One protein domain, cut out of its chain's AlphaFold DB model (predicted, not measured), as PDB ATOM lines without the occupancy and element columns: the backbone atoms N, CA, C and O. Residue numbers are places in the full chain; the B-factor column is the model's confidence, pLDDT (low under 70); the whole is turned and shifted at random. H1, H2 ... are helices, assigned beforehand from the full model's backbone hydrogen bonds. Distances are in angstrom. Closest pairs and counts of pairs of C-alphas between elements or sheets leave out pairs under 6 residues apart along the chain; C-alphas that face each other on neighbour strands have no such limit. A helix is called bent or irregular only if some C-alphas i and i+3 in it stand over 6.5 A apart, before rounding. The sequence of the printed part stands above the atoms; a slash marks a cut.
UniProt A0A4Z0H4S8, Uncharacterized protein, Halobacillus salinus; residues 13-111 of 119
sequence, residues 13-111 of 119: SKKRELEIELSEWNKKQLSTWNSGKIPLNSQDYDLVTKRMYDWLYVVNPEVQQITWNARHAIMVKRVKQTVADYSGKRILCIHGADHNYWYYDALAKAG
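Overview. This is residues 13 to 111 of the 119 residues of an uncharacterized protein of Halobacillus salinus (UniProt A0A4Z0H4S8). The longest helix, H3, and H2 meet near their ends as a V; the short H4 sits in the mouth of the V and packs on both, while H1 runs alongside H2 on its other side. Residues 84 to 90 stick out at the far end of H3. The printed part has 99 residues with four named helices, in the order H1, H2, H3, H4, and no named strand; its class is all helix. It is flat, spanning 53 by 34 by 18 A, and only just loose, close to compact, with a radius of gyration of the C-alphas of 15.5 A.

Along the chain. H3, residues 61 to 85, is 34.2 A long, with a kink of 26 degrees near residue 68; it is only just irregular, C-alphas 67 and 70 being 6.6 A apart. H2 is residues 43 to 59, 24.1 A. H4, residues 97 to 108, 17.2 A, is irregular, with C-alphas 98 and 101 7.4 A apart; C-alpha 108 is at (197.784, 235.870, 305.019). H1, residues 13 to 31, 27.5 A, begins with C-alpha 13 at (225.871, 209.352, 289.772).

Arrangement. H3 and H2 only just touch, only at the corner, with 3 pairs of C-alphas within 8 A; the closest are Tyr 57 and Gln 64, 5.5 A, at a steep tilt of 45 degrees, opposite ways. With residues 72 to 76 alone H3 touches H4, closest at the C-alphas of Val 76 and Tyr 103, 6.8 A, at a steep tilt of 58 degrees, the same way. H2, the hub, touches H4 about perpendicular at 85 degrees, the closest C-alphas being Asp 46 and Tyr 101, 5.1 A. H1 and H2 form a helical hairpin at a shallow tilt of 10 degrees, the C-alphas of Gln 29 and Val 48 closest at 5.5 A. H1 is apart from H3 and H4. Every O i to N i+4 pair is within hydrogen-bond range in H1 and H2, against 18 of 21 in H3 and 6 of 8 in H4.

Size, cuts and confidence. The C-alphas farthest apart, Ser 13 and Gly 88, are 54.3 A apart. The printed part has no cut. The links H1 to H2 and H3 to H4 are long; H2 to H3 is tight. No printed residue is under pLDDT 70.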
ATOM      1  N   SER A  13     226.689 209.389 290.992       97.50
ATOM      2  CA  SER A  13     225.871 209.352 289.772       97.50
ATOM      3  C   SER A  13     224.501 209.993 289.993       97.50
ATOM      4  O   SER A  13     224.118 210.910 289.268       97.50
ATOM      5  N   LYS A  14     223.789 209.562 291.039       97.81
ATOM      6  CA  LYS A  14     222.476 210.104 291.391       97.81
ATOM      7  C   LYS A  14     222.541 211.561 291.848       97.81
ATOM      8  O   LYS A  14     221.669 212.345 291.484       97.81
ATOM      9  N   LYS A  15     223.575 211.934 292.606       97.75
ATOM     10  CA  LYS A  15     223.831 213.321 293.005       97.75
ATOM     11  C   LYS A  15     223.945 214.220 291.772       97.75
ATOM     12  O   LYS A  15     223.228 215.211 291.685       97.75
ATOM     13  N   ARG A  16     224.728 213.814 290.769       97.88
ATOM     14  CA  ARG A  16     224.878 214.560 289.512       97.88
ATOM     15  C   ARG A  16     223.569 214.706 288.731       97.88
ATOM     16  O   ARG A  16     223.320 215.765 288.165       97.88
ATOM     17  N   GLU A  17     222.724 213.674 288.692       98.31
ATOM     18  CA  GLU A  17     221.389 213.773 288.076       98.31
ATOM     19  C   GLU A  17     220.519 214.834 288.764       98.31
ATOM     20  O   GLU A  17     219.912 215.667 288.093       98.31
ATOM     21  N   LEU A  18     220.485 214.821 290.100       98.31
ATOM     22  CA  LEU A  18     219.701 215.768 290.897       98.31
ATOM     23  C   LEU A  18     220.240 217.200 290.775       98.31
ATOM     24  O   LEU A  18     219.459 218.145 290.709       98.31
ATOM     25  N   GLU A  19     221.559 217.376 290.685       97.94
ATOM     26  CA  GLU A  19     222.186 218.679 290.429       97.94
ATOM     27  C   GLU A  19     221.809 219.244 289.052       97.94
ATOM     28  O   GLU A  19     221.550 220.443 288.925       97.94
ATOM     29  N   ILE A  20     221.728 218.391 288.024       98.38
ATOM     30  CA  ILE A  20     221.245 218.790 286.695       98.38
ATOM     31  C   ILE A  20     219.778 219.219 286.777       98.38
ATOM     32  O   ILE A  20     219.428 220.284 286.273       98.38
ATOM     33  N   GLU A  21     218.926 218.439 287.446       98.44
ATOM     34  CA  GLU A  21     217.510 218.783 287.613       98.44
ATOM     35  C   GLU A  21     217.326 220.101 288.386       98.44
ATOM     36  O   GLU A  21     216.552 220.962 287.968       98.44
ATOM     37  N   LEU A  22     218.099 220.320 289.456       98.25
ATOM     38  CA  LEU A  22     218.117 221.590 290.186       98.25
ATOM     39  C   LEU A  22     218.579 222.753 289.293       98.25
ATOM     40  O   LEU A  22     218.035 223.854 289.379       98.25
ATOM     41  N   SER A  23     219.556 222.537 288.408       98.44
ATOM     42  CA  SER A  23     219.973 223.550 287.429       98.44
ATOM     43  C   SER A  23     218.829 223.937 286.487       98.44
ATOM     44  O   SER A  23     218.615 225.125 286.237       98.44
ATOM     45  N   GLU A  24     218.045 222.966 286.014       98.69
ATOM     46  CA  GLU A  24     216.873 223.229 285.173       98.69
ATOM     47  C   GLU A  24     215.762 223.964 285.934       98.69
ATOM     48  O   GLU A  24     215.163 224.903 285.398       98.69
ATOM     49  N   TRP A  25     215.533 223.623 287.206       98.44
ATOM     50  CA  TRP A  25     214.636 224.391 288.071       98.44
ATOM     51  C   TRP A  25     215.076 225.849 288.206       98.44
ATOM     52  O   TRP A  25     214.256 226.746 288.004       98.44
ATOM     53  N   ASN A  26     216.362 226.094 288.462       98.00
ATOM     54  CA  ASN A  26     216.917 227.445 288.563       98.00
ATOM     55  C   ASN A  26     216.762 228.229 287.253       98.00
ATOM     56  O   ASN A  26     216.344 229.385 287.273       98.00
ATOM     57  N   LYS A  27     217.032 227.612 286.095       98.50
ATOM     58  CA  LYS A  27     216.811 228.250 284.782       98.50
ATOM     59  C   LYS A  27     215.346 228.620 284.580       98.50
ATOM     60  O   LYS A  27     215.043 229.726 284.133       98.50
ATOM     61  N   LYS A  28     214.431 227.714 284.930       98.31
ATOM     62  CA  LYS A  28     212.990 227.956 284.840       98.31
ATOM     63  C   LYS A  28     212.559 229.091 285.763       98.31
ATOM     64  O   LYS A  28     211.830 229.974 285.322       98.31
ATOM     65  N   GLN A  29     213.030 229.102 287.005       97.94
ATOM     66  CA  GLN A  29     212.751 230.166 287.966       97.94
ATOM     67  C   GLN A  29     213.255 231.510 287.427       97.94
ATOM     68  O   GLN A  29     212.483 232.460 287.298       97.94
ATOM     69  N   LEU A  30     214.515 231.563 286.990       97.19
ATOM     70  CA  LEU A  30     215.109 232.758 286.403       97.19
ATOM     71  C   LEU A  30     214.382 233.213 285.142       97.19
ATOM     72  O   LEU A  30     214.260 234.409 284.957       97.19
ATOM     73  N   SER A  31     213.819 232.332 284.312       98.12
ATOM     74  CA  SER A  31     213.044 232.758 283.131       98.12
ATOM     75  C   SER A  31     211.823 233.630 283.464       98.12
ATOM     76  O   SER A  31     211.338 234.362 282.607       98.12
ATOM     77  N   THR A  32     211.359 233.601 284.717       97.81
ATOM     78  CA  THR A  32     210.222 234.397 285.203       97.81
ATOM     79  C   THR A  32     210.638 235.674 285.941       97.81
ATOM     80  O   THR A  32     209.771 236.405 286.424       97.81
ATOM     81  N   TRP A  33     211.941 235.977 286.024       96.94
ATOM     82  CA  TRP A  33     212.490 237.040 286.876       96.94
ATOM     83  C   TRP A  33     211.907 238.434 286.614       96.94
ATOM     84  O   TRP A  33     211.846 239.253 287.524       96.94
ATOM     85  N   ASN A  34     211.471 238.714 285.389       96.75
ATOM     86  CA  ASN A  34     210.934 240.001 284.945       96.75
ATOM     87  C   ASN A  34     209.452 239.929 284.534       96.75
ATOM     88  O   ASN A  34     208.972 240.799 283.814       96.75
ATOM     89  N   SER A  35     208.727 238.896 284.970       96.06
ATOM     90  CA  SER A  35     207.289 238.744 284.686       96.06
ATOM     91  C   SER A  35     206.413 239.792 285.395       96.06
ATOM     92  O   SER A  35     205.293 240.058 284.964       96.06
ATOM     93  N   GLY A  36     206.913 240.403 286.474       93.00
ATOM     94  CA  GLY A  36     206.263 241.498 287.199       93.00
ATOM     95  C   GLY A  36     206.821 242.882 286.845       93.00
ATOM     96  O   GLY A  36     207.825 243.013 286.152       93.00
ATOM     97  N   LYS A  37     206.191 243.940 287.376       94.06
ATOM     98  CA  LYS A  37     206.698 245.322 287.244       94.06
ATOM     99  C   LYS A  37     208.030 245.532 287.962       94.06
ATOM    100  O   LYS A  37     208.858 246.319 287.512       94.06
ATOM    101  N   ILE A  38     208.203 244.849 289.089       94.19
ATOM    102  CA  ILE A  38     209.436 244.828 289.867       94.19
ATOM    103  C   ILE A  38     210.075 243.446 289.651       94.19
ATOM    104  O   ILE A  38     209.370 242.436 289.750       94.19
ATOM    105  N   PRO A  39     211.383 243.371 289.347       95.25
ATOM    106  CA  PRO A  39     212.091 242.104 289.233       95.25
ATOM    107  C   PRO A  39     211.899 241.203 290.457       95.25
ATOM    108  O   PRO A  39     211.955 241.675 291.592       95.25
ATOM    109  N   LEU A  40     211.714 239.902 290.219       95.31
ATOM    110  CA  LEU A  40     211.548 238.859 291.239       95.31
ATOM    111  C   LEU A  40     210.340 239.093 292.169       95.31
ATOM    112  O   LEU A  40     210.305 238.614 293.302       95.31
ATOM    113  N   ASN A  41     209.354 239.867 291.707       95.06
ATOM    114  CA  ASN A  41     208.174 240.256 292.469       95.06
ATOM    115  C   ASN A  41     206.907 239.933 291.665       95.06
ATOM    116  O   ASN A  41     206.239 240.810 291.113       95.06
ATOM    117  N   SER A  42     206.611 238.642 291.538       96.25
ATOM    118  CA  SER A  42     205.455 238.160 290.790       96.25
ATOM    119  C   SER A  42     205.009 236.785 291.276       96.25
ATOM    120  O   SER A  42     205.793 235.999 291.804       96.25
ATOM    121  N   GLN A  43     203.735 236.476 291.037       95.88
ATOM    122  CA  GLN A  43     203.187 235.151 291.331       95.88
ATOM    123  C   GLN A  43     203.779 234.058 290.429       95.88
ATOM    124  O   GLN A  43     203.877 232.909 290.854       95.88
ATOM    125  N   ASP A  44     204.210 234.400 289.211       97.00
ATOM    126  CA  ASP A  44     204.844 233.444 288.295       97.00
ATOM    127  C   ASP A  44     206.193 232.962 288.838       97.00
ATOM    128  O   ASP A  44     206.462 231.757 288.856       97.00
ATOM    129  N   TYR A  45     207.008 233.893 289.351       97.75
ATOM    130  CA  TYR A  45     208.269 233.567 290.014       97.75
ATOM    131  C   TYR A  45     208.037 232.703 291.252       97.75
ATOM    132  O   TYR A  45     208.669 231.657 291.424       97.75
ATOM    133  N   ASP A  46     207.063 233.084 292.071       97.50
ATOM    134  CA  ASP A  46     206.688 232.367 293.286       97.50
ATOM    135  C   ASP A  46     206.222 230.940 293.014       97.50
ATOM    136  O   ASP A  46     206.605 230.012 293.726       97.50
ATOM    137  N   LEU A  47     205.423 230.741 291.965       97.94
ATOM    138  CA  LEU A  47     204.904 229.429 291.605       97.94
ATOM    139  C   LEU A  47     206.027 228.468 291.208       97.94
ATOM    140  O   LEU A  47     206.005 227.299 291.604       97.94
ATOM    141  N   VAL A  48     207.001 228.934 290.422       98.19
ATOM    142  CA  VAL A  48     208.148 228.102 290.035       98.19
ATOM    143  C   VAL A  48     209.040 227.825 291.240       98.19
ATOM    144  O   VAL A  48     209.403 226.671 291.465       98.19
ATOM    145  N   THR A  49     209.321 228.854 292.039       98.00
ATOM    146  CA  THR A  49     210.103 228.751 293.277       98.00
ATOM    147  C   THR A  49     209.502 227.709 294.216       98.00
ATOM    148  O   THR A  49     210.185 226.778 294.634       98.00
ATOM    149  N   LYS A  50     208.200 227.810 294.502       97.88
ATOM    150  CA  LYS A  50     207.498 226.867 295.370       97.88
ATOM    151  C   LYS A  50     207.642 225.431 294.868       97.88
ATOM    152  O   LYS A  50     208.002 224.555 295.642       97.88
ATOM    153  N   ARG A  51     207.428 225.198 293.570       98.38
ATOM    154  CA  ARG A  51     207.547 223.860 292.968       98.38
ATOM    155  C   ARG A  51     208.963 223.289 293.068       98.38
ATOM    156  O   ARG A  51     209.100 222.093 293.301       98.38
ATOM    157  N   MET A  52     209.993 224.122 292.923       98.38
ATOM    158  CA  MET A  52     211.386 223.706 293.112       98.38
ATOM    159  C   MET A  52     211.643 223.249 294.553       98.38
ATOM    160  O   MET A  52     212.224 222.185 294.760       98.38
ATOM    161  N   TYR A  53     211.181 224.002 295.555       97.25
ATOM    162  CA  TYR A  53     211.357 223.615 296.961       97.25
ATOM    163  C   TYR A  53     210.457 222.441 297.378       97.25
ATOM    164  O   TYR A  53     210.897 221.598 298.157       97.25
ATOM    165  N   ASP A  54     209.251 222.314 296.814       97.38
ATOM    166  CA  ASP A  54     208.403 221.124 296.977       97.38
ATOM    167  C   ASP A  54     209.119 219.872 296.428       97.38
ATOM    168  O   ASP A  54     209.122 218.818 297.066       97.38
ATOM    169  N   TRP A  55     209.782 219.986 295.272       98.31
ATOM    170  CA  TRP A  55     210.612 218.914 294.719       98.31
ATOM    171  C   TRP A  55     211.816 218.597 295.613       98.31
ATOM    172  O   TRP A  55     212.027 217.433 295.953       98.31
ATOM    173  N   LEU A  56     212.561 219.607 296.076       97.38
ATOM    174  CA  LEU A  56     213.672 219.401 297.012       97.38
ATOM    175  C   LEU A  56     213.214 218.700 298.296       97.38
ATOM    176  O   LEU A  56     213.965 217.901 298.855       97.38
ATOM    177  N   TYR A  57     211.990 218.970 298.758       96.75
ATOM    178  CA  TYR A  57     211.413 218.306 299.924       96.75
ATOM    179  C   TYR A  57     211.158 216.820 299.668       96.75
ATOM    180  O   TYR A  57     211.441 215.991 300.530       96.75
ATOM    181  N   VAL A  58     210.662 216.468 298.479       96.94
ATOM    182  CA  VAL A  58     210.521 215.064 298.062       96.94
ATOM    183  C   VAL A  58     211.890 214.385 297.969       96.94
ATOM    184  O   VAL A  58     212.025 213.233 298.380       96.94
ATOM    185  N   VAL A  59     212.910 215.092 297.471       97.00
ATOM    186  CA  VAL A  59     214.274 214.560 297.356       97.00
ATOM    187  C   VAL A  59     214.897 214.331 298.727       97.00
ATOM    188  O   VAL A  59     215.355 213.229 298.997       97.00
ATOM    189  N   ASN A  60     214.924 215.324 299.613       96.81
ATOM    190  CA  ASN A  60     215.521 215.178 300.939       96.81
ATOM    191  C   ASN A  60     214.724 215.962 301.992       96.81
ATOM    192  O   ASN A  60     215.043 217.122 302.280       96.81
ATOM    193  N   PRO A  61     213.688 215.340 302.583       95.62
ATOM    194  CA  PRO A  61     212.816 216.033 303.518       95.62
ATOM    195  C   PRO A  61     213.561 216.445 304.787       95.62
ATOM    196  O   PRO A  61     213.288 217.516 305.311       95.62
ATOM    197  N   GLU A  62     214.521 215.656 305.272       94.25
ATOM    198  CA  GLU A  62     215.256 215.956 306.509       94.25
ATOM    199  C   GLU A  62     216.073 217.243 306.378       94.25
ATOM    200  O   GLU A  62     215.917 218.163 307.185       94.25
ATOM    201  N   VAL A  63     216.860 217.359 305.301       94.38
ATOM    202  CA  VAL A  63     217.617 218.582 305.009       94.38
ATOM    203  C   VAL A  63     216.663 219.755 304.794       94.38
ATOM    204  O   VAL A  63     216.850 220.801 305.410       94.38
ATOM    205  N   GLN A  64     215.600 219.593 303.997       94.94
ATOM    206  CA  GLN A  64     214.658 220.689 303.724       94.94
ATOM    207  C   GLN A  64     213.876 221.151 304.958       94.94
ATOM    208  O   GLN A  64     213.594 222.345 305.099       94.94
ATOM    209  N   GLN A  65     213.558 220.252 305.891       94.69
ATOM    210  CA  GLN A  65     212.932 220.641 307.153       94.69
ATOM    211  C   GLN A  65     213.824 221.607 307.943       94.69
ATOM    212  O   GLN A  65     213.335 222.591 308.502       94.69
ATOM    213  N   ILE A  66     215.136 221.360 307.954       91.81
ATOM    214  CA  ILE A  66     216.105 222.141 308.726       91.81
ATOM    215  C   ILE A  66     216.516 223.417 307.982       91.81
ATOM    216  O   ILE A  66     216.492 224.506 308.559       91.81
ATOM    217  N   THR A  67     216.897 223.310 306.710       90.19
ATOM    218  CA  THR A  67     217.499 224.421 305.955       90.19
ATOM    219  C   THR A  67     216.456 225.385 305.395       90.19
ATOM    220  O   THR A  67     216.729 226.585 305.277       90.19
ATOM    221  N   TRP A  68     215.244 224.897 305.115       93.50
ATOM    222  CA  TRP A  68     214.190 225.680 304.482       93.50
ATOM    223  C   TRP A  68     213.006 225.946 305.414       93.50
ATOM    224  O   TRP A  68     212.734 227.106 305.745       93.50
ATOM    225  N   ASN A  69     212.323 224.912 305.906       94.00
ATOM    226  CA  ASN A  69     211.071 225.092 306.653       94.00
ATOM    227  C   ASN A  69     211.292 225.761 308.017       94.00
ATOM    228  O   ASN A  69     210.579 226.708 308.365       94.00
ATOM    229  N   ALA A  70     212.305 225.333 308.777       94.12
ATOM    230  CA  ALA A  70     212.632 225.948 310.065       94.12
ATOM    231  C   ALA A  70     213.017 227.429 309.908       94.12
ATOM    232  O   ALA A  70     212.584 228.275 310.700       94.12
ATOM    233  N   ARG A  71     213.760 227.773 308.846       92.69
ATOM    234  CA  ARG A  71     214.094 229.164 308.510       92.69
ATOM    235  C   ARG A  71     212.831 229.992 308.278       92.69
ATOM    236  O   ARG A  71     212.687 231.051 308.891       92.69
ATOM    237  N   HIS A  72     211.899 229.506 307.459       95.00
ATOM    238  CA  HIS A  72     210.641 230.213 307.209       95.00
ATOM    239  C   HIS A  72     209.791 230.368 308.470       95.00
ATOM    240  O   HIS A  72     209.250 231.448 308.711       95.00
ATOM    241  N   ALA A  73     209.714 229.337 309.316       94.31
ATOM    242  CA  ALA A  73     208.991 229.410 310.582       94.31
ATOM    243  C   ALA A  73     209.547 230.516 311.499       94.31
ATOM    244  O   ALA A  73     208.781 231.291 312.078       94.31
ATOM    245  N   ILE A  74     210.877 230.638 311.589       94.44
ATOM    246  CA  ILE A  74     211.541 231.701 312.358       94.44
ATOM    247  C   ILE A  74     211.250 233.077 311.754       94.44
ATOM    248  O   ILE A  74     210.921 234.008 312.491       94.44
ATOM    249  N   MET A  75     211.360 233.217 310.433       93.94
ATOM    250  CA  MET A  75     211.104 234.486 309.749       93.94
ATOM    251  C   MET A  75     209.653 234.959 309.976       93.94
ATOM    252  O   MET A  75     209.436 236.082 310.429       93.94
ATOM    253  N   VAL A  76     208.666 234.072 309.802       93.88
ATOM    254  CA  VAL A  76     207.243 234.366 310.065       93.88
ATOM    255  C   VAL A  76     207.005 234.732 311.529       93.88
ATOM    256  O   VAL A  76     206.287 235.691 311.814       93.88
ATOM    257  N   LYS A  77     207.616 234.005 312.475       94.88
ATOM    258  CA  LYS A  77     207.511 234.323 313.907       94.88
ATOM    259  C   LYS A  77     207.996 235.745 314.197       94.88
ATOM    260  O   LYS A  77     207.311 236.472 314.910       94.88
ATOM    261  N   ARG A  78     209.132 236.148 313.623       94.56
ATOM    262  CA  ARG A  78     209.698 237.493 313.809       94.56
ATOM    263  C   ARG A  78     208.774 238.577 313.265       94.56
ATOM    264  O   ARG A  78     208.528 239.548 313.966       94.56
ATOM    265  N   VAL A  79     208.194 238.384 312.079       93.81
ATOM    266  CA  VAL A  79     207.225 239.350 311.528       93.81
ATOM    267  C   VAL A  79     205.996 239.472 312.416       93.81
ATOM    268  O   VAL A  79     205.579 240.585 312.710       93.81
ATOM    269  N   LYS A  80     205.443 238.355 312.901       93.25
ATOM    270  CA  LYS A  80     204.295 238.385 313.824       93.25
ATOM    271  C   LYS A  80     204.606 239.155 315.108       93.25
ATOM    272  O   LYS A  80     203.760 239.910 315.572       93.25
ATOM    273  N   GLN A  81     205.812 238.990 315.654       95.44
ATOM    274  CA  GLN A  81     206.269 239.759 316.813       95.44
ATOM    275  C   GLN A  81     206.354 241.254 316.486       95.44
ATOM    276  O   GLN A  81     205.753 242.059 317.185       95.44
ATOM    277  N   THR A  82     206.982 241.624 315.368       95.62
ATOM    278  CA  THR A  82     207.063 243.028 314.941       95.62
ATOM    279  C   THR A  82     205.682 243.645 314.699       95.62
ATOM    280  O   THR A  82     205.441 244.780 315.090       95.62
ATOM    281  N   VAL A  83     204.739 242.915 314.102       94.50
ATOM    282  CA  VAL A  83     203.361 243.406 313.932       94.50
ATOM    283  C   VAL A  83     202.691 243.677 315.282       94.50
ATOM    284  O   VAL A  83     201.987 244.676 315.414       94.50
ATOM    285  N   ALA A  84     202.920 242.822 316.284       94.44
ATOM    286  CA  ALA A  84     202.387 243.027 317.629       94.44
ATOM    287  C   ALA A  84     202.997 244.267 318.306       94.44
ATOM    288  O   ALA A  84     202.259 245.074 318.871       94.44
ATOM    289  N   ASP A  85     204.315 244.457 318.183       97.12
ATOM    290  CA  ASP A  85     205.038 245.595 318.766       97.12
ATOM    291  C   ASP A  85     204.654 246.939 318.113       97.12
ATOM    292  O   ASP A  85     204.718 247.992 318.750       97.12
ATOM    293  N   TYR A  86     204.218 246.911 316.848       96.12
ATOM    294  CA  TYR A  86     203.874 248.094 316.052       96.12
ATOM    295  C   TYR A  86     202.437 248.041 315.511       96.12
ATOM    296  O   TYR A  86     202.187 248.296 314.328       96.12
ATOM    297  N   SER A  87     201.475 247.737 316.383       93.06
ATOM    298  CA  SER A  87     200.058 247.636 316.013       93.06
ATOM    299  C   SER A  87     199.537 248.885 315.281       93.06
ATOM    300  O   SER A  87     199.828 250.030 315.645       93.06
ATOM    301  N   GLY A  88     198.775 248.662 314.206       92.94
ATOM    302  CA  GLY A  88     198.208 249.715 313.354       92.94
ATOM    303  C   GLY A  88     199.210 250.413 312.426       92.94
ATOM    304  O   GLY A  88     198.828 251.338 311.705       92.94
ATOM    305  N   LYS A  89     200.487 250.011 312.418       95.88
ATOM    306  CA  LYS A  89     201.493 250.538 311.487       95.88
ATOM    307  C   LYS A  89     201.599 249.672 310.236       95.88
ATOM    308  O   LYS A  89     201.382 248.465 310.262       95.88
ATOM    309  N   ARG A  90     201.993 250.305 309.128       94.94
ATOM    310  CA  ARG A  90     202.407 249.604 307.906       94.94
ATOM    311  C   ARG A  90     203.876 249.224 308.041       94.94
ATOM    312  O   ARG A  90     204.702 250.091 308.317       94.94
ATOM    313  N   ILE A  91     204.191 247.952 307.829       94.06
ATOM    314  CA  ILE A  91     205.550 247.415 307.951       94.06
ATOM    315  C   ILE A  91     206.020 246.971 306.565       94.06
ATOM    316  O   ILE A  91     205.376 246.142 305.925       94.06
ATOM    317  N   LEU A  92     207.148 247.518 306.104       93.38
ATOM    318  CA  LEU A  92     207.837 247.032 304.910       93.38
ATOM    319  C   LEU A  92     208.757 245.873 305.304       93.38
ATOM    320  O   LEU A  92     209.663 246.049 306.116       93.38
ATOM    321  N   CYS A  93     208.535 244.697 304.719       91.44
ATOM    322  CA  CYS A  93     209.390 243.529 304.912       91.44
ATOM    323  C   CYS A  93     210.342 243.379 303.721       91.44
ATOM    324  O   CYS A  93     209.894 243.363 302.579       91.44
ATOM    325  N   ILE A  94     211.643 243.247 303.990       90.50
ATOM    326  CA  ILE A  94     212.676 243.027 302.969       90.50
ATOM    327  C   ILE A  94     213.332 241.672 303.240       90.50
ATOM    328  O   ILE A  94     213.791 241.408 304.350       90.50
ATOM    329  N   HIS A  95     213.364 240.808 302.230       91.88
ATOM    330  CA  HIS A  95     213.971 239.478 302.278       91.88
ATOM    331  C   HIS A  95     214.337 239.007 300.863       91.88
ATOM    332  O   HIS A  95     214.025 239.676 299.880       91.88
ATOM    333  N   GLY A  96     215.007 237.855 300.756       93.88
ATOM    334  CA  GLY A  96     215.260 237.208 299.465       93.88
ATOM    335  C   GLY A  96     213.961 236.795 298.762       93.88
ATOM    336  O   GLY A  96     212.993 236.416 299.430       93.88
ATOM    337  N   ALA A  97     213.955 236.869 297.429       95.38
ATOM    338  CA  ALA A  97     212.768 236.632 296.605       95.38
ATOM    339  C   ALA A  97     212.221 235.202 296.722       95.38
ATOM    340  O   ALA A  97     211.010 235.007 296.730       95.38
ATOM    341  N   ASP A  98     213.091 234.211 296.925       96.44
ATOM    342  CA  ASP A  98     212.678 232.813 297.087       96.44
ATOM    343  C   ASP A  98     211.714 232.580 298.264       96.44
ATOM    344  O   ASP A  98     211.042 231.552 298.336       96.44
ATOM    345  N   HIS A  99     211.643 233.518 299.209       95.88
ATOM    346  CA  HIS A  99     210.785 233.413 300.385       95.88
ATOM    347  C   HIS A  99     209.369 233.954 300.155       95.88
ATOM    348  O   HIS A  99     208.503 233.713 300.994       95.88
ATOM    349  N   ASN A 100     209.126 234.678 299.054       94.69
ATOM    350  CA  ASN A 100     207.893 235.427 298.798       94.69
ATOM    351  C   ASN A 100     206.631 234.564 298.937       94.69
ATOM    352  O   ASN A 100     205.752 234.905 299.728       94.69
ATOM    353  N   TYR A 101     206.569 233.424 298.234       94.81
ATOM    354  CA  TYR A 101     205.396 232.541 298.235       94.81
ATOM    355  C   TYR A 101     205.029 232.072 299.650       94.81
ATOM    356  O   TYR A 101     203.870 232.120 300.060       94.81
ATOM    357  N   TRP A 102     206.035 231.657 300.424       94.44
ATOM    358  CA  TRP A 102     205.833 231.139 301.769       94.44
ATOM    359  C   TRP A 102     205.422 232.260 302.715       94.44
ATOM    360  O   TRP A 102     204.534 232.084 303.550       94.44
ATOM    361  N   TYR A 103     206.077 233.417 302.594       91.25
ATOM    362  CA  TYR A 103     205.773 234.595 303.395       91.25
ATOM    363  C   TYR A 103     204.341 235.057 303.189       91.25
ATOM    364  O   TYR A 103     203.615 235.244 304.166       91.25
ATOM    365  N   TYR A 104     203.939 235.193 301.928       93.38
ATOM    366  CA  TYR A 104     202.595 235.587 301.551       93.38
ATOM    367  C   TYR A 104     201.558 234.634 302.151       93.38
ATOM    368  O   TYR A 104     200.701 235.066 302.925       93.38
ATOM    369  N   ASP A 105     201.705 233.327 301.907       93.44
ATOM    370  CA  ASP A 105     200.771 232.311 302.395       93.44
ATOM    371  C   ASP A 105     200.689 232.278 303.929       93.44
ATOM    372  O   ASP A 105     199.600 232.207 304.506       93.44
ATOM    373  N   ALA A 106     201.834 232.301 304.617       93.88
ATOM    374  CA  ALA A 106     201.888 232.145 306.068       93.88
ATOM    375  C   ALA A 106     201.366 233.377 306.822       93.88
ATOM    376  O   ALA A 106     200.756 233.230 307.886       93.88
ATOM    377  N   LEU A 107     201.607 234.582 306.297       93.12
ATOM    378  CA  LEU A 107     201.141 235.829 306.901       93.12
ATOM    379  C   LEU A 107     199.664 236.088 306.586       93.12
ATOM    380  O   LEU A 107     198.923 236.456 307.498       93.12
ATOM    381  N   ALA A 108     199.204 235.792 305.365       92.81
ATOM    382  CA  ALA A 108     197.784 235.870 305.019       92.81
ATOM    383  C   ALA A 108     196.942 234.921 305.893       92.81
ATOM    384  O   ALA A 108     195.936 235.326 306.476       92.81
ATOM    385  N   LYS A 109     197.404 233.678 306.103       93.12
ATOM    386  CA  LYS A 109     196.765 232.716 307.029       93.12
ATOM    387  C   LYS A 109     196.780 233.164 308.491       93.12
ATOM    388  O   LYS A 109     195.996 232.658 309.287       93.12
ATOM    389  N   ALA A 110     197.666 234.086 308.861       88.44
ATOM    390  CA  ALA A 110     197.714 234.662 310.200       88.44
ATOM    391  C   ALA A 110     196.739 235.839 310.391       88.44
ATOM    392  O   ALA A 110     196.757 236.452 311.456       88.44
ATOM    393  N   GLY A 111     195.911 236.153 309.386       89.06
ATOM    394  CA  GLY A 111     194.932 237.240 309.445       89.06
ATOM    395  C   GLY A 111     195.535 238.630 309.244       89.06
ATOM    396  O   GLY A 111     194.917 239.619 309.628       89.06
TER     397      GLY A 111